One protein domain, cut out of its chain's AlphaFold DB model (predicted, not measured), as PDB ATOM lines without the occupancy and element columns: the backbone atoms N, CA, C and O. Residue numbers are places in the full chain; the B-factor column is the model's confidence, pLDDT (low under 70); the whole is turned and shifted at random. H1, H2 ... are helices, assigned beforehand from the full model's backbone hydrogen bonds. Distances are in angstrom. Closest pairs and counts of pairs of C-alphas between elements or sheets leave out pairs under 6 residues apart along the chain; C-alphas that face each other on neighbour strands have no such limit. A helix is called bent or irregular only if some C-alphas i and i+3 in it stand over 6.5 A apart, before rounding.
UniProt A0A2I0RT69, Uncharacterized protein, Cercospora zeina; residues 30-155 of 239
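Overview. This is residues 30 to 155 of the 239 residues of an uncharacterized protein of Cercospora zeina (UniProt A0A2I0RT69). The longest helix, H3, crosses slantwise over one side of a staggered row of three helices, H1, H2 and H4, in which H2 is in the middle. H1, H2 and H3 form an up-and-down bundle, each running against the one before it in the chain, and part of H4 packs on the first residues of H2. The printed part has 126 residues with four named helices, H1 to H4 in that order, no named strand, and the class is all helix. It is compact, with a radius of gyration of the C-alphas of 15.4 A, and spans 45 by 35 by 25 A.

Along the chain. H3, residues 104 to 127, is 36.5 A from first to last C-alpha, and its C-alpha 104 is at (68.667, 76.472, 156.528). It is irregular: C-alphas 124 and 127 are 7.6 A apart. H2, residues 60 to 79, is 28.4 A long. H1, residues 30 to 45, is 22.2 A long and begins with C-alpha 30 at (59.033, 74.118, 157.723). H4, residues 135 to 154, is 28.5 A long and ends with C-alpha 154 at (76.612, 82.492, 177.471).

Arrangement. H2 is the hub and touches the three other helices. H2 and H3 touch and form a helical hairpin, opposite ways at a steep tilt of 40 degrees; their closest C-alphas, of Val 70 and Ala 108, are 5.4 A apart. H3 touches H2 with residues 108 to 118 alone. H1 and H2 form another helical hairpin, opposite ways at a shallow tilt of 10 degrees; H1 touches H2 with residues 36 to 43 alone, and the closest C-alphas, of Phe 40 and Leu 69, are 6.9 A apart. H1 and H3 run the same way and touch, the closest C-alphas being those of Leu 37 and Pro 104 at 6.0 A; their tilt of 38 degrees is only just steep. Residues 60 to 64 of H2 touch residues 137 to 144 of H4, with the C-alphas of Pro 60 and Ile 141 closest at 5.1 A; the two helices run the same way at a shallow tilt of 17 degrees. H3 and H4 are close but not clearly touching, the closest C-alphas being those of Val 119 and Leu 145 at 6.9 A. H1 and H4 are apart. In H1, H2 and H4 every O i to N i+4 pair is within hydrogen-bond range; in H3, 18 of 20 are.

Size, cuts and confidence. The C-alphas farthest apart, of Gly 81 and Arg 132, are 45.9 A apart. The printed part has no cut. The links from H1 to H2 and from H2 to H3 are long, with 14 and 24 residues; the link from H3 to H4 is short. The mean pLDDT of the printed part is 75.3, and residues 48 to 58, 82 to 102 and 125 to 131 are under 70.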
ATOM      1  N   LYS A  30      58.928  73.768 159.148       77.88
ATOM      2  CA  LYS A  30      59.033  74.118 157.723       77.88
ATOM      3  C   LYS A  30      58.728  75.596 157.460       77.88
ATOM      4  O   LYS A  30      59.400  76.231 156.650       77.88
ATOM      5  N   ILE A  31      57.715  76.145 158.135       82.12
ATOM      6  CA  ILE A  31      57.349  77.567 158.019       82.12
ATOM      7  C   ILE A  31      58.451  78.439 158.621       82.12
ATOM      8  O   ILE A  31      58.848  79.423 157.997       82.12
ATOM      9  N   PHE A  32      58.967  78.054 159.791       84.38
ATOM     10  CA  PHE A  32      60.097  78.724 160.424       84.38
ATOM     11  C   PHE A  32      61.323  78.743 159.497       84.38
ATOM     12  O   PHE A  32      61.822  79.820 159.173       84.38
ATOM     13  N   ALA A  33      61.746  77.575 159.002       81.12
ATOM     14  CA  ALA A  33      62.882  77.431 158.094       81.12
ATOM     15  C   ALA A  33      62.745  78.316 156.848       81.12
ATOM     16  O   ALA A  33      63.668  79.049 156.508       81.12
ATOM     17  N   GLY A  34      61.572  78.314 156.203       80.50
ATOM     18  CA  GLY A  34      61.318  79.147 155.026       80.50
ATOM     19  C   GLY A  34      61.371  80.650 155.320       80.50
ATOM     20  O   GLY A  34      61.970  81.411 154.559       80.50
ATOM     21  N   LYS A  35      60.790  81.098 156.442       86.06
ATOM     22  CA  LYS A  35      60.852  82.512 156.855       86.06
ATOM     23  C   LYS A  35      62.267  82.936 157.227       86.06
ATOM     24  O   LYS A  35      62.675  84.047 156.888       86.06
ATOM     25  N   TRP A  36      62.997  82.076 157.929       89.12
ATOM     26  CA  TRP A  36      64.380  82.338 158.290       89.12
ATOM     27  C   TRP A  36      65.258  82.422 157.040       89.12
ATOM     28  O   TRP A  36      65.951  83.421 156.881       89.12
ATOM     29  N   LEU A  37      65.136  81.478 156.099       83.25
ATOM     30  CA  LEU A  37      65.849  81.511 154.815       83.25
ATOM     31  C   LEU A  37      65.560  82.788 154.026       83.25
ATOM     32  O   LEU A  37      66.467  83.361 153.432       83.25
ATOM     33  N   HIS A  38      64.319  83.275 154.046       81.88
ATOM     34  CA  HIS A  38      63.981  84.539 153.399       81.88
ATOM     35  C   HIS A  38      64.701  85.738 154.044       81.88
ATOM     36  O   HIS A  38      65.256  86.575 153.332       81.88
ATOM     37  N   LYS A  39      64.740  85.805 155.384       86.88
ATOM     38  CA  LYS A  39      65.484  86.845 156.120       86.88
ATOM     39  C   LYS A  39      66.986  86.743 155.882       86.88
ATOM     40  O   LYS A  39      67.625  87.753 155.598       86.88
ATOM     41  N   PHE A  40      67.522  85.529 155.969       85.06
ATOM     42  CA  PHE A  40      68.907  85.215 155.655       85.06
ATOM     43  C   PHE A  40      69.253  85.697 154.252       85.06
ATOM     44  O   PHE A  40      70.220  86.420 154.087       85.06
ATOM     45  N   HIS A  41      68.431  85.378 153.254       76.44
ATOM     46  CA  HIS A  41      68.673  85.779 151.876       76.44
ATOM     47  C   HIS A  41      68.664  87.298 151.707       76.44
ATOM     48  O   HIS A  41      69.563  87.842 151.075       76.44
ATOM     49  N   ALA A  42      67.696  87.996 152.307       81.56
ATOM     50  CA  ALA A  42      67.653  89.455 152.270       81.56
ATOM     51  C   ALA A  42      68.911  90.084 152.894       81.56
ATOM     52  O   ALA A  42      69.469  91.024 152.337       81.56
ATOM     53  N   HIS A  43      69.392  89.539 154.015       85.75
ATOM     54  CA  HIS A  43      70.637  89.975 154.649       85.75
ATOM     55  C   HIS A  43      71.880  89.598 153.828       85.75
ATOM     56  O   HIS A  43      72.807  90.385 153.666       85.75
ATOM     57  N   PHE A  44      71.894  88.407 153.244       77.94
ATOM     58  CA  PHE A  44      73.001  87.942 152.427       77.94
ATOM     59  C   PHE A  44      73.115  88.721 151.114       77.94
ATOM     60  O   PHE A  44      74.211  88.951 150.625       77.94
ATOM     61  N   GLN A  45      72.009  89.208 150.554       73.50
ATOM     62  CA  GLN A  45      72.028  90.112 149.399       73.50
ATOM     63  C   GLN A  45      72.669  91.465 149.705       73.50
ATOM     64  O   GLN A  45      73.150  92.125 148.784       73.50
ATOM     65  N   THR A  46      72.686  91.882 150.974       75.81
ATOM     66  CA  THR A  46      73.444  93.065 151.379       75.81
ATOM     67  C   THR A  46      74.903  92.748 151.642       75.81
ATOM     68  O   THR A  46      75.638  93.694 151.909       75.81
ATOM     69  N   TRP A  47      75.332  91.475 151.541       71.06
ATOM     70  CA  TRP A  47      76.733  91.086 151.666       71.06
ATOM     71  C   TRP A  47      77.535  91.829 150.604       71.06
ATOM     72  O   TRP A  47      77.347  91.587 149.409       71.06
ATOM     73  N   PRO A  48      78.437  92.732 151.007       60.69
ATOM     74  CA  PRO A  48      79.107  93.573 150.029       60.69
ATOM     75  C   PRO A  48      80.118  92.825 149.121       60.69
ATOM     76  O   PRO A  48      80.711  93.448 148.254       60.69
ATOM     77  N   GLY A  49      80.252  91.493 149.226       56.78
ATOM     78  CA  GLY A  49      81.063  90.643 148.341       56.78
ATOM     79  C   GLY A  49      82.573  90.811 148.533       56.78
ATOM     80  O   GLY A  49      83.050  91.884 148.886       56.78
ATOM     81  N   TYR A  50      83.346  89.749 148.328       42.81
ATOM     82  CA  TYR A  50      84.806  89.840 148.216       42.81
ATOM     83  C   TYR A  50      85.133  90.419 146.821       42.81
ATOM     84  O   TYR A  50      84.560  89.963 145.830       42.81
ATOM     85  N   ASN A  51      86.010  91.425 146.716       38.22
ATOM     86  CA  ASN A  51      86.424  92.084 145.456       38.22
ATOM     87  C   ASN A  51      85.409  93.008 144.742       38.22
ATOM     88  O   ASN A  51      85.601  93.316 143.560       38.22
ATOM     89  N   LEU A  52      84.356  93.499 145.405       40.88
ATOM     90  CA  LEU A  52      83.545  94.580 144.826       40.88
ATOM     91  C   LEU A  52      84.142  95.954 145.193       40.88
ATOM     92  O   LEU A  52      84.385  96.221 146.366       40.88
ATOM     93  N   PRO A  53      84.360  96.866 144.224       37.69
ATOM     94  CA  PRO A  53      85.093  98.118 144.457       37.69
ATOM     95  C   PRO A  53      84.358  99.138 145.347       37.69
ATOM     96  O   PRO A  53      84.930 100.160 145.709       37.69
ATOM     97  N   TRP A  54      83.096  98.878 145.693       38.69
ATOM     98  CA  TRP A  54      82.288  99.675 146.627       38.69
ATOM     99  C   TRP A  54      82.092  98.986 147.984       38.69
ATOM    100  O   TRP A  54      81.303  99.444 148.809       38.69
ATOM    101  N   SER A  55      82.760  97.860 148.198       47.25
ATOM    102  CA  SER A  55      82.648  97.066 149.405       47.25
ATOM    103  C   SER A  55      83.803  97.399 150.343       47.25
ATOM    104  O   SER A  55      84.963  97.252 149.960       47.25
ATOM    105  N   THR A  56      83.504  97.818 151.567       56.50
ATOM    106  CA  THR A  56      84.503  97.836 152.642       56.50
ATOM    107  C   THR A  56      84.698  96.410 153.146       56.50
ATOM    108  O   THR A  56      83.712  95.693 153.304       56.50
ATOM    109  N   GLU A  57      85.940  95.972 153.342       59.25
ATOM    110  CA  GLU A  57      86.259  94.628 153.859       59.25
ATOM    111  C   GLU A  57      85.773  94.474 155.307       59.25
ATOM    112  O   GLU A  57      85.141  93.479 155.650       59.25
ATOM    113  N   ASP A  58      85.908  95.533 156.104       65.75
ATOM    114  CA  ASP A  58      85.452  95.578 157.487       65.75
ATOM    115  C   ASP A  58      83.950  95.890 157.585       65.75
ATOM    116  O   ASP A  58      83.490  96.993 157.253       65.75
ATOM    117  N   ARG A  59      83.153  94.910 158.030       77.00
ATOM    118  CA  ARG A  59      81.679  94.994 158.066       77.00
ATOM    119  C   ARG A  59      81.078  94.547 159.401       77.00
ATOM    120  O   ARG A  59      80.296  93.590 159.438       77.00
ATOM    121  N   PRO A  60      81.380  95.245 160.503       88.25
ATOM    122  CA  PRO A  60      80.882  94.873 161.827       88.25
ATOM    123  C   PRO A  60      79.351  94.895 161.922       88.25
ATOM    124  O   PRO A  60      78.765  94.050 162.593       88.25
ATOM    125  N   GLU A  61      78.671  95.807 161.218       89.31
ATOM    126  CA  GLU A  61      77.203  95.841 161.197       89.31
ATOM    127  C   GLU A  61      76.605  94.625 160.479       89.31
ATOM    128  O   GLU A  61      75.672  94.006 160.995       89.31
ATOM    129  N   TRP A  62      77.170  94.240 159.329       89.81
ATOM    130  CA  TRP A  62      76.726  93.047 158.610       89.81
ATOM    131  C   TRP A  62      76.943  91.796 159.470       89.81
ATOM    132  O   TRP A  62      76.006  91.031 159.676       89.81
ATOM    133  N   CYS A  63      78.128  91.656 160.074       91.44
ATOM    134  CA  CYS A  63      78.434  90.537 160.969       91.44
ATOM    135  C   CYS A  63      77.509  90.508 162.193       91.44
ATOM    136  O   CYS A  63      77.051  89.441 162.590       91.44
ATOM    137  N   SER A  64      77.164  91.670 162.757       94.31
ATOM    138  CA  SER A  64      76.238  91.777 163.891       94.31
ATOM    139  C   SER A  64      74.839  91.255 163.565       94.31
ATOM    140  O   SER A  64      74.270  90.514 164.368       94.31
ATOM    141  N   VAL A  65      74.293  91.604 162.395       93.44
ATOM    142  CA  VAL A  65      72.978  91.114 161.947       93.44
ATOM    143  C   VAL A  65      73.041  89.628 161.586       93.44
ATOM    144  O   VAL A  65      72.151  88.869 161.974       93.44
ATOM    145  N   GLY A  66      74.097  89.197 160.894       92.44
ATOM    146  CA  GLY A  66      74.324  87.790 160.567       92.44
ATOM    147  C   GLY A  66      74.421  86.922 161.822       92.44
ATOM    148  O   GLY A  66      73.809  85.857 161.884       92.44
ATOM    149  N   TYR A  67      75.101  87.417 162.858       94.50
ATOM    150  CA  TYR A  67      75.193  86.774 164.166       94.50
ATOM    151  C   TYR A  67      73.805  86.548 164.774       94.50
ATOM    152  O   TYR A  67      73.476  85.423 165.150       94.50
ATOM    153  N   ASP A  68      72.957  87.583 164.807       94.88
ATOM    154  CA  ASP A  68      71.605  87.475 165.377       94.88
ATOM    155  C   ASP A  68      70.745  86.472 164.603       94.88
ATOM    156  O   ASP A  68      69.963  85.725 165.194       94.88
ATOM    157  N   LEU A  69      70.900  86.426 163.277       92.44
ATOM    158  CA  LEU A  69      70.214  85.448 162.437       92.44
ATOM    159  C   LEU A  69      70.652  84.017 162.759       92.44
ATOM    160  O   LEU A  69      69.785  83.147 162.866       92.44
ATOM    161  N   VAL A  70      71.954  83.773 162.927       92.06
ATOM    162  CA  VAL A  70      72.494  82.450 163.279       92.06
ATOM    163  C   VAL A  70      72.022  82.021 164.663       92.06
ATOM    164  O   VAL A  70      71.469  80.931 164.792       92.06
ATOM    165  N   VAL A  71      72.156  82.878 165.679       92.94
ATOM    166  CA  VAL A  71      71.723  82.564 167.053       92.94
ATOM    167  C   VAL A  71      70.220  82.288 167.102       92.94
ATOM    168  O   VAL A  71      69.789  81.286 167.679       92.94
ATOM    169  N   ALA A  72      69.406  83.111 166.432       91.06
ATOM    170  CA  ALA A  72      67.964  82.887 166.350       91.06
ATOM    171  C   ALA A  72      67.618  81.561 165.655       91.06
ATOM    172  O   ALA A  72      66.671  80.884 166.063       91.06
ATOM    173  N   PHE A  73      68.377  81.176 164.624       90.50
ATOM    174  CA  PHE A  73      68.210  79.883 163.968       90.50
ATOM    175  C   PHE A  73      68.562  78.720 164.883       90.50
ATOM    176  O   PHE A  73      67.742  77.821 165.045       90.50
ATOM    177  N   GLU A  74      69.747  78.739 165.493       88.88
ATOM    178  CA  GLU A  74      70.226  77.652 166.349       88.88
ATOM    179  C   GLU A  74      69.293  77.443 167.554       88.88
ATOM    180  O   GLU A  74      68.936  76.302 167.863       88.88
ATOM    181  N   ALA A  75      68.811  78.530 168.169       88.56
ATOM    182  CA  ALA A  75      67.844  78.476 169.265       88.56
ATOM    183  C   ALA A  75      66.497  77.872 168.828       88.56
ATOM    184  O   ALA A  75      65.958  76.980 169.491       88.56
ATOM    185  N   ALA A  76      65.961  78.316 167.689       85.31
ATOM    186  CA  ALA A  76      64.709  77.797 167.152       85.31
ATOM    187  C   ALA A  76      64.833  76.324 166.744       85.31
ATOM    188  O   ALA A  76      63.992  75.501 167.104       85.31
ATOM    189  N   ALA A  77      65.905  75.975 166.037       83.75
ATOM    190  CA  ALA A  77      66.186  74.626 165.584       83.75
ATOM    191  C   ALA A  77      66.285  73.640 166.758       83.75
ATOM    192  O   ALA A  77      65.676  72.569 166.709       83.75
ATOM    193  N   ALA A  78      66.964  74.038 167.840       84.31
ATOM    194  CA  ALA A  78      67.005  73.273 169.081       84.31
ATOM    195  C   ALA A  78      65.605  73.101 169.696       84.31
ATOM    196  O   ALA A  78      65.245  71.992 170.086       84.31
ATOM    197  N   SER A  79      64.789  74.163 169.726       83.44
ATOM    198  CA  SER A  79      63.426  74.101 170.278       83.44
ATOM    199  C   SER A  79      62.481  73.186 169.488       83.44
ATOM    200  O   SER A  79      61.605  72.554 170.071       83.44
ATOM    201  N   PHE A  80      62.680  73.070 168.171       75.56
ATOM    202  CA  PHE A  80      61.902  72.181 167.308       75.56
ATOM    203  C   PHE A  80      62.407  70.732 167.312       75.56
ATOM    204  O   PHE A  80      61.802  69.887 166.652       75.56
ATOM    205  N   GLY A  81      63.515  70.438 168.002       74.62
ATOM    206  CA  GLY A  81      64.171  69.134 167.922       74.62
ATOM    207  C   GLY A  81      64.591  68.784 166.495       74.62
ATOM    208  O   GLY A  81      64.599  67.610 166.126       74.62
ATOM    209  N   LEU A  82      64.881  69.797 165.668       69.75
ATOM    210  CA  LEU A  82      65.314  69.558 164.302       69.75
ATOM    211  C   LEU A  82      66.662  68.825 164.338       69.75
ATOM    212  O   LEU A  82      67.565  69.240 165.077       69.75
ATOM    213  N   PRO A  83      66.812  67.727 163.574       64.44
ATOM    214  CA  PRO A  83      68.091  67.052 163.476       64.44
ATOM    215  C   PRO A  83      69.098  68.056 162.926       64.44
ATOM    216  O   PRO A  83      68.844  68.700 161.908       64.44
ATOM    217  N   ARG A  84      70.237  68.207 163.614       63.47
ATOM    218  CA  ARG A  84      71.375  68.926 163.039       63.47
ATOM    219  C   ARG A  84      71.646  68.272 161.686       63.47
ATOM    220  O   ARG A  84      71.775  67.051 161.638       63.47
ATOM    221  N   GLY A  85      71.654  69.063 160.611       58.38
ATOM    222  CA  GLY A  85      72.005  68.553 159.282       58.38
ATOM    223  C   GLY A  85      73.336  67.786 159.327       58.38
ATOM    224  O   GLY A  85      74.096  67.971 160.284       58.38
ATOM    225  N   PRO A  86      73.645  66.941 158.334       53.97
ATOM    226  CA  PRO A  86      74.917  66.212 158.282       53.97
ATOM    227  C   PRO A  86      76.088  67.162 158.573       53.97
ATOM    228  O   PRO A  86      76.127  68.269 158.037       53.97
ATOM    229  N   GLU A  87      76.977  66.803 159.503       51.31
ATOM    230  CA  GLU A  87      78.140  67.635 159.871       51.31
ATOM    231  C   GLU A  87      79.158  67.746 158.721       51.31
ATOM    232  O   GLU A  87      79.950  68.683 158.711       51.31
ATOM    233  N   GLU A  88      79.073  66.838 157.743       44.75
ATOM    234  CA  GLU A  88      80.125  66.528 156.766       44.75
ATOM    235  C   GLU A  88      79.830  66.955 155.325       44.75
ATOM    236  O   GLU A  88      80.691  66.796 154.461       44.75
ATOM    237  N   ASP A  89      78.658  67.513 155.023       41.62
ATOM    238  CA  ASP A  89      78.427  67.961 153.654       41.62
ATOM    239  C   ASP A  89      79.242  69.233 153.431       41.62
ATOM    240  O   ASP A  89      78.945  70.290 154.004       41.62
ATOM    241  N   MET A  90      80.301  69.092 152.622       42.31
ATOM    242  CA  MET A  90      80.975  70.189 151.938       42.31
ATOM    243  C   MET A  90      79.916  71.231 151.615       42.31
ATOM    244  O   MET A  90      79.006  70.986 150.824       42.31
ATOM    245  N   ILE A  91      79.991  72.379 152.282       46.19
ATOM    246  CA  ILE A  91      79.149  73.500 151.902       46.19
ATOM    247  C   ILE A  91      79.635  73.834 150.495       46.19
ATOM    248  O   ILE A  91      80.740  74.352 150.355       46.19
ATOM    249  N   ASP A  92      78.860  73.450 149.477       40.75
ATOM    250  CA  ASP A  92      79.123  73.775 148.077       40.75
ATOM    251  C   ASP A  92      79.194  75.299 147.974       40.75
ATOM    252  O   ASP A  92      78.191  76.019 147.955       40.75
ATOM    253  N   LEU A  93      80.421  75.801 148.032       44.91
ATOM    254  CA  LEU A  93      80.725  77.207 148.201       44.91
ATOM    255  C   LEU A  93      81.157  77.780 146.872       44.91
ATOM    256  O   LEU A  93      82.337  77.969 146.598       44.91
ATOM    257  N   PHE A  94      80.165  78.116 146.057       44.75
ATOM    258  CA  PHE A  94      80.388  79.001 144.929       44.75
ATOM    259  C   PHE A  94      79.467  80.200 145.044       44.75
ATOM    260  O   PHE A  94      78.268  80.152 144.764       44.75
ATOM    261  N   TYR A  95      80.056  81.311 145.477       41.94
ATOM    262  CA  TYR A  95      79.432  82.606 145.305       41.94
ATOM    263  C   TYR A  95      79.525  83.057 143.832       41.94
ATOM    264  O   TYR A  95      80.577  82.910 143.208       41.94
ATOM    265  N   PRO A  96      78.486  83.709 143.290       43.94
ATOM    266  CA  PRO A  96      77.094  83.658 143.732       43.94
ATOM    267  C   PRO A  96      76.368  82.406 143.190       43.94
ATOM    268  O   PRO A  96      76.299  82.212 141.982       43.94
ATOM    269  N   TRP A  97      75.727  81.638 144.077       52.09
ATOM    270  CA  TRP A  97      74.535  80.809 143.809       52.09
ATOM    271  C   TRP A  97      74.683  79.329 143.412       52.09
ATOM    272  O   TRP A  97      74.442  78.992 142.260       52.09
ATOM    273  N   GLN A  98      74.795  78.420 144.386       44.59
ATOM    274  CA  GLN A  98      73.902  77.245 144.544       44.59
ATOM    275  C   GLN A  98      74.324  76.415 145.769       44.59
ATOM    276  O   GLN A  98      75.485  76.429 146.140       44.59
ATOM    277  N   GLY A  99      73.360  75.750 146.423       46.25
ATOM    278  CA  GLY A  99      73.593  74.831 147.551       46.25
ATOM    279  C   GLY A  99      72.832  75.204 148.828       46.25
ATOM    280  O   GLY A  99      71.930  74.490 149.259       46.25
ATOM    281  N   THR A 100      73.104  76.378 149.401       49.62
ATOM    282  CA  THR A 100      72.600  76.758 150.741       49.62
ATOM    283  C   THR A 100      71.129  77.201 150.794       49.62
ATOM    284  O   THR A 100      70.573  77.354 151.877       49.62
ATOM    285  N   TYR A 101      70.452  77.388 149.654       51.47
ATOM    286  CA  TYR A 101      69.079  77.926 149.614       51.47
ATOM    287  C   TYR A 101      67.988  76.949 150.054       51.47
ATOM    288  O   TYR A 101      66.880  77.382 150.368       51.47
ATOM    289  N   GLN A 102      68.263  75.644 150.017       58.53
ATOM    290  CA  GLN A 102      67.274  74.622 150.368       58.53
ATOM    291  C   GLN A 102      67.415  74.147 151.813       58.53
ATOM    292  O   GLN A 102      66.420  73.732 152.408       58.53
ATOM    293  N   ASP A 103      68.617  74.255 152.382       73.56
ATOM    294  CA  ASP A 103      68.899  73.823 153.743       73.56
ATOM    295  C   ASP A 103      69.266  75.012 154.650       73.56
ATOM    296  O   ASP A 103      70.357  75.583 154.530       73.56
ATOM    297  N   PRO A 104      68.386  75.388 155.597       77.62
ATOM    298  CA  PRO A 104      68.667  76.472 156.528       77.62
ATOM    299  C   PRO A 104      69.868  76.186 157.445       77.62
ATOM    300  O   PRO A 104      70.513  77.137 157.883       77.62
ATOM    301  N   TYR A 105      70.217  74.916 157.705       80.25
ATOM    302  CA  TYR A 105      71.407  74.587 158.496       80.25
ATOM    303  C   TYR A 105      72.688  74.946 157.756       80.25
ATOM    304  O   TYR A 105      73.545  75.626 158.319       80.25
ATOM    305  N   SER A 106      72.804  74.534 156.498       75.31
ATOM    306  CA  SER A 106      73.940  74.882 155.643       75.31
ATOM    307  C   SER A 106      74.099  76.397 155.497       75.31
ATOM    308  O   SER A 106      75.205  76.914 155.643       75.31
ATOM    309  N   ALA A 107      72.997  77.132 155.312       78.31
ATOM    310  CA  ALA A 107      73.014  78.597 155.276       78.31
ATOM    311  C   ALA A 107      73.486  79.229 156.602       78.31
ATOM    312  O   ALA A 107      74.343  80.116 156.591       78.31
ATOM    313  N   ALA A 108      72.971  78.765 157.746       85.31
ATOM    314  CA  ALA A 108      73.373  79.274 159.058       85.31
ATOM    315  C   ALA A 108      74.851  78.977 159.358       85.31
ATOM    316  O   ALA A 108      75.582  79.860 159.807       85.31
ATOM    317  N   ARG A 109      75.316  77.761 159.047       79.88
ATOM    318  CA  ARG A 109      76.729  77.375 159.181       79.88
ATOM    319  C   ARG A 109      77.639  78.229 158.319       79.88
ATOM    320  O   ARG A 109      78.708  78.615 158.782       79.88
ATOM    321  N   TYR A 110      77.225  78.520 157.092       77.88
ATOM    322  CA  TYR A 110      78.004  79.366 156.206       77.88
ATOM    323  C   TYR A 110      78.154  80.784 156.767       77.88
ATOM    324  O   TYR A 110      79.278  81.259 156.906       77.88
ATOM    325  N   MET A 111      77.051  81.417 157.189       84.19
ATOM    326  CA  MET A 111      77.112  82.734 157.839       84.19
ATOM    327  C   MET A 111      78.056  82.736 159.032       84.19
ATOM    328  O   MET A 111      78.848  83.654 159.211       84.19
ATOM    329  N   LYS A 112      77.948  81.692 159.856       87.12
ATOM    330  CA  LYS A 112      78.783  81.515 161.033       87.12
ATOM    331  C   LYS A 112      80.257  81.419 160.653       87.12
ATOM    332  O   LYS A 112      81.077  82.017 161.331       87.12
ATOM    333  N   GLY A 113      80.571  80.720 159.561       80.19
ATOM    334  CA  GLY A 113      81.911  80.663 158.983       80.19
ATOM    335  C   GLY A 113      82.447  82.040 158.612       80.19
ATOM    336  O   GLY A 113      83.479  82.427 159.142       80.19
ATOM    337  N   GLU A 114      81.712  82.796 157.797       81.25
ATOM    338  CA  GLU A 114      82.101  84.158 157.392       81.25
ATOM    339  C   GLU A 114      82.312  85.081 158.600       81.25
ATOM    340  O   GLU A 114      83.279  85.835 158.659       81.25
ATOM    341  N   ILE A 115      81.427  85.000 159.596       87.88
ATOM    342  CA  ILE A 115      81.550  85.778 160.831       87.88
ATOM    343  C   ILE A 115      82.796  85.369 161.619       87.88
ATOM    344  O   ILE A 115      83.509  86.243 162.097       87.88
ATOM    345  N   CYS A 116      83.059  84.068 161.774       85.75
ATOM    346  CA  CYS A 116      84.247  83.586 162.476       85.75
ATOM    347  C   CYS A 116      85.534  84.053 161.789       85.75
ATOM    348  O   CYS A 116      86.398  84.567 162.486       85.75
ATOM    349  N   THR A 117      85.622  83.964 160.460       79.75
ATOM    350  CA  THR A 117      86.779  84.471 159.705       79.75
ATOM    351  C   THR A 117      86.983  85.968 159.935       79.75
ATOM    352  O   THR A 117      88.086  86.393 160.243       79.75
ATOM    353  N   GLN A 118      85.914  86.771 159.903       84.25
ATOM    354  CA  GLN A 118      86.016  88.210 160.190       84.25
ATOM    355  C   GLN A 118      86.445  88.504 161.636       84.25
ATOM    356  O   GLN A 118      87.194  89.443 161.890       84.25
ATOM    357  N   VAL A 119      85.978  87.709 162.604       87.31
ATOM    358  CA  VAL A 119      86.422  87.815 164.002       87.31
ATOM    359  C   VAL A 119      87.909  87.481 164.121       87.31
ATOM    360  O   VAL A 119      88.634  88.228 164.776       87.31
ATOM    361  N   GLU A 120      88.365  86.398 163.488       83.56
ATOM    362  CA  GLU A 120      89.777  86.003 163.432       83.56
ATOM    363  C   GLU A 120      90.619  87.137 162.833       83.56
ATOM    364  O   GLU A 120      91.488  87.662 163.529       83.56
ATOM    365  N   ASP A 121      90.258  87.628 161.644       80.44
ATOM    366  CA  ASP A 121      90.928  88.748 160.973       80.44
ATOM    367  C   ASP A 121      91.025  89.986 161.884       80.44
ATOM    368  O   ASP A 121      92.103  90.552 162.078       80.44
ATOM    369  N   TRP A 122      89.924  90.396 162.526       84.94
ATOM    370  CA  TRP A 122      89.932  91.552 163.429       84.94
ATOM    371  C   TRP A 122      90.710  91.323 164.722       84.94
ATOM    372  O   TRP A 122      91.248  92.280 165.278       84.94
ATOM    373  N   THR A 123      90.771  90.098 165.235       82.75
ATOM    374  CA  THR A 123      91.522  89.808 166.467       82.75
ATOM    375  C   THR A 123      93.026  89.696 166.209       82.75
ATOM    376  O   THR A 123      93.824  90.267 166.964       82.75
ATOM    377  N   GLU A 124      93.423  89.041 165.117       77.06
ATOM    378  CA  GLU A 124      94.820  88.842 164.731       77.06
ATOM    379  C   GLU A 124      95.454  90.120 164.156       77.06
ATOM    380  O   GLU A 124      96.624  90.412 164.425       77.06
ATOM    381  N   ASP A 125      94.679  90.947 163.447       68.19
ATOM    382  CA  ASP A 125      95.161  92.171 162.795       68.19
ATOM    383  C   ASP A 125      95.057  93.443 163.668       68.19
ATOM    384  O   ASP A 125      95.125  94.595 163.211       68.19
ATOM    385  N   THR A 126      94.959  93.256 164.985       59.09
ATOM    386  CA  THR A 126      94.975  94.344 165.981       59.09
ATOM    387  C   THR A 126      96.234  95.218 165.906       59.09
ATOM    388  O   THR A 126      96.208  96.382 166.312       59.09
ATOM    389  N   GLY A 127      97.332  94.696 165.349       54.31
ATOM    390  CA  GLY A 127      98.621  95.385 165.269       54.31
ATOM    391  C   GLY A 127      98.914  96.163 163.978       54.31
ATOM    392  O   GLY A 127      99.779  97.044 164.019       54.31
ATOM    393  N   ARG A 128      98.269  95.872 162.833       59.66
ATOM    394  CA  ARG A 128      98.661  96.470 161.532       59.66
ATOM    395  C   ARG A 128      97.543  97.232 160.829       59.66
ATOM    396  O   ARG A 128      97.836  98.308 160.288       59.66
ATOM    397  N   THR A 129      96.310  96.738 160.857       63.38
ATOM    398  CA  THR A 129      95.228  97.297 160.025       63.38
ATOM    399  C   THR A 129      94.195  98.060 160.843       63.38
ATOM    400  O   THR A 129      93.860  99.191 160.486       63.38
ATOM    401  N   LEU A 130      93.810  97.552 162.015       66.56
ATOM    402  CA  LEU A 130      92.845  98.207 162.911       66.56
ATOM    403  C   LEU A 130      93.198  99.662 163.291       66.56
ATOM    404  O   LEU A 130      92.322 100.523 163.204       66.56
ATOM    405  N   PRO A 131      94.458 100.010 163.635       67.81
ATOM    406  CA  PRO A 131      94.825 101.395 163.957       67.81
ATOM    407  C   PRO A 131      94.726 102.375 162.777       67.81
ATOM    408  O   PRO A 131      94.801 103.586 162.985       67.81
ATOM    409  N   ARG A 132      94.616 101.869 161.539       77.06
ATOM    410  CA  ARG A 132      94.509 102.675 160.311       77.06
ATOM    411  C   ARG A 132      93.059 102.916 159.886       77.06
ATOM    412  O   ARG A 132      92.829 103.743 159.005       77.06
ATOM    413  N   LEU A 133      92.103 102.214 160.493       79.94
ATOM    414  CA  LEU A 133      90.682 102.369 160.206       79.94
ATOM    415  C   LEU A 133      90.106 103.640 160.855       79.94
ATOM    416  O   LEU A 133      90.616 104.108 161.879       79.94
ATOM    417  N   PRO A 134      89.014 104.203 160.302       86.12
ATOM    418  CA  PRO A 134      88.262 105.264 160.960       86.12
ATOM    419  C   PRO A 134      87.849 104.860 162.380       86.12
ATOM    420  O   PRO A 134      87.439 103.724 162.622       86.12
ATOM    421  N   ARG A 135      87.910 105.801 163.327       87.69
ATOM    422  CA  ARG A 135      87.615 105.540 164.746       87.69
ATOM    423  C   ARG A 135      86.223 104.941 164.946       87.69
ATOM    424  O   ARG A 135      86.048 104.058 165.783       87.69
ATOM    425  N   GLU A 136      85.247 105.426 164.190       88.00
ATOM    426  CA  GLU A 136      83.863 104.961 164.226       88.00
ATOM    427  C   GLU A 136      83.766 103.482 163.834       88.00
ATOM    428  O   GLU A 136      83.013 102.731 164.449       88.00
ATOM    429  N   LEU A 137      84.562 103.050 162.855       85.50
ATOM    430  CA  LEU A 137      84.602 101.665 162.397       85.50
ATOM    431  C   LEU A 137      85.254 100.756 163.444       85.50
ATOM    432  O   LEU A 137      84.683  99.723 163.786       85.50
ATOM    433  N   VAL A 138      86.367 101.185 164.048       87.75
ATOM    434  CA  VAL A 138      87.015 100.458 165.160       87.75
ATOM    435  C   VAL A 138      86.054 100.272 166.337       87.75
ATOM    436  O   VAL A 138      85.993  99.200 166.931       87.75
ATOM    437  N   GLN A 139      85.256 101.291 166.671       90.00
ATOM    438  CA  GLN A 139      84.245 101.179 167.728       90.00
ATOM    439  C   GLN A 139      83.161 100.151 167.396       90.00
ATOM    440  O   GLN A 139      82.716  99.430 168.288       90.00
ATOM    441  N   GLN A 140      82.733 100.074 166.136       91.25
ATOM    442  CA  GLN A 140      81.761  99.073 165.701       91.25
ATOM    443  C   GLN A 140      82.352  97.660 165.725       91.25
ATOM    444  O   GLN A 140      81.669  96.748 166.187       91.25
ATOM    445  N   ILE A 141      83.608  97.495 165.295       90.06
ATOM    446  CA  ILE A 141      84.339  96.222 165.381       90.06
ATOM    447  C   ILE A 141      84.432  95.778 166.839       90.06
ATOM    448  O   ILE A 141      83.950  94.701 167.166       90.06
ATOM    449  N   ASN A 142      84.931  96.632 167.739       91.62
ATOM    450  CA  ASN A 142      85.043  96.297 169.161       91.62
ATOM    451  C   ASN A 142      83.688  95.927 169.776       91.62
ATOM    452  O   ASN A 142      83.581  94.922 170.466       91.62
ATOM    453  N   LYS A 143      82.628  96.687 169.468       93.94
ATOM    454  CA  LYS A 143      81.268  96.368 169.929       93.94
ATOM    455  C   LYS A 143      80.802  94.995 169.436       93.94
ATOM    456  O   LYS A 143      80.077  94.301 170.148       93.94
ATOM    457  N   PHE A 144      81.154  94.627 168.208       94.62
ATOM    458  CA  PHE A 144      80.815  93.322 167.664       94.62
ATOM    459  C   PHE A 144      81.654  92.200 168.289       94.62
ATOM    460  O   PHE A 144      81.088  91.179 168.667       94.62
ATOM    461  N   LEU A 145      82.959  92.403 168.479       93.06
ATOM    462  CA  LEU A 145      83.822  91.457 169.191       93.06
ATOM    463  C   LEU A 145      83.309  91.209 170.617       93.06
ATOM    464  O   LEU A 145      83.137  90.056 171.001       93.06
ATOM    465  N   ASP A 146      82.934  92.265 171.348       95.12
ATOM    466  CA  ASP A 146      82.311  92.151 172.674       95.12
ATOM    467  C   ASP A 146      81.023  91.312 172.627       95.12
ATOM    468  O   ASP A 146      80.790  90.473 173.499       95.12
ATOM    469  N   LYS A 147      80.182  91.506 171.599       96.19
ATOM    470  CA  LYS A 147      78.956  90.717 171.389       96.19
ATOM    471  C   LYS A 147      79.275  89.236 171.188       96.19
ATOM    472  O   LYS A 147      78.639  88.395 171.818       96.19
ATOM    473  N   VAL A 148      80.264  88.921 170.351       94.19
ATOM    474  CA  VAL A 148      80.707  87.541 170.114       94.19
ATOM    475  C   VAL A 148      81.243  86.926 171.407       94.19
ATOM    476  O   VAL A 148      80.765  85.865 171.800       94.19
ATOM    477  N   THR A 149      82.130  87.617 172.129       93.38
ATOM    478  CA  THR A 149      82.685  87.148 173.410       93.38
ATOM    479  C   THR A 149      81.600  86.893 174.457       93.38
ATOM    480  O   THR A 149      81.612  85.860 175.124       93.38
ATOM    481  N   LEU A 150      80.629  87.801 174.602       94.88
ATOM    482  CA  LEU A 150      79.500  87.595 175.515       94.88
ATOM    483  C   LEU A 150      78.658  86.381 175.111       94.88
ATOM    484  O   LEU A 150      78.227  85.623 175.982       94.88
ATOM    485  N   GLY A 151      78.471  86.173 173.808       94.44
ATOM    486  CA  GLY A 151      77.778  85.009 173.280       94.44
ATOM    487  C   GLY A 151      78.501  83.686 173.515       94.44
ATOM    488  O   GLY A 151      77.872  82.660 173.769       94.44
ATOM    489  N   GLU A 152      79.830  83.692 173.465       92.12
ATOM    490  CA  GLU A 152      80.643  82.520 173.803       92.12
ATOM    491  C   GLU A 152      80.534  82.178 175.287       92.12
ATOM    492  O   GLU A 152      80.330  81.017 175.647       92.12
ATOM    493  N   ILE A 153      80.593  83.197 176.150       92.88
ATOM    494  CA  ILE A 153      80.434  83.042 177.602       92.88
ATOM    495  C   ILE A 153      79.037  82.503 177.948       92.88
ATOM    496  O   ILE A 153      78.912  81.657 178.837       92.88
ATOM    497  N   SER A 154      77.988  82.969 177.264       93.06
ATOM    498  CA  SER A 154      76.612  82.492 177.471       93.06
ATOM    499  C   SER A 154      76.350  81.115 176.842       93.06
ATOM    500  O   SER A 154      75.377  80.447 177.198       93.06
ATOM    501  N   GLY A 155      77.223  80.676 175.930       88.56
ATOM    502  CA  GLY A 155      77.100  79.434 175.173       88.56
ATOM    503  C   GLY A 155      76.133  79.506 173.987       88.56
ATOM    504  O   GLY A 155      75.905  78.471 173.350       88.56
TER     505      GLY A 155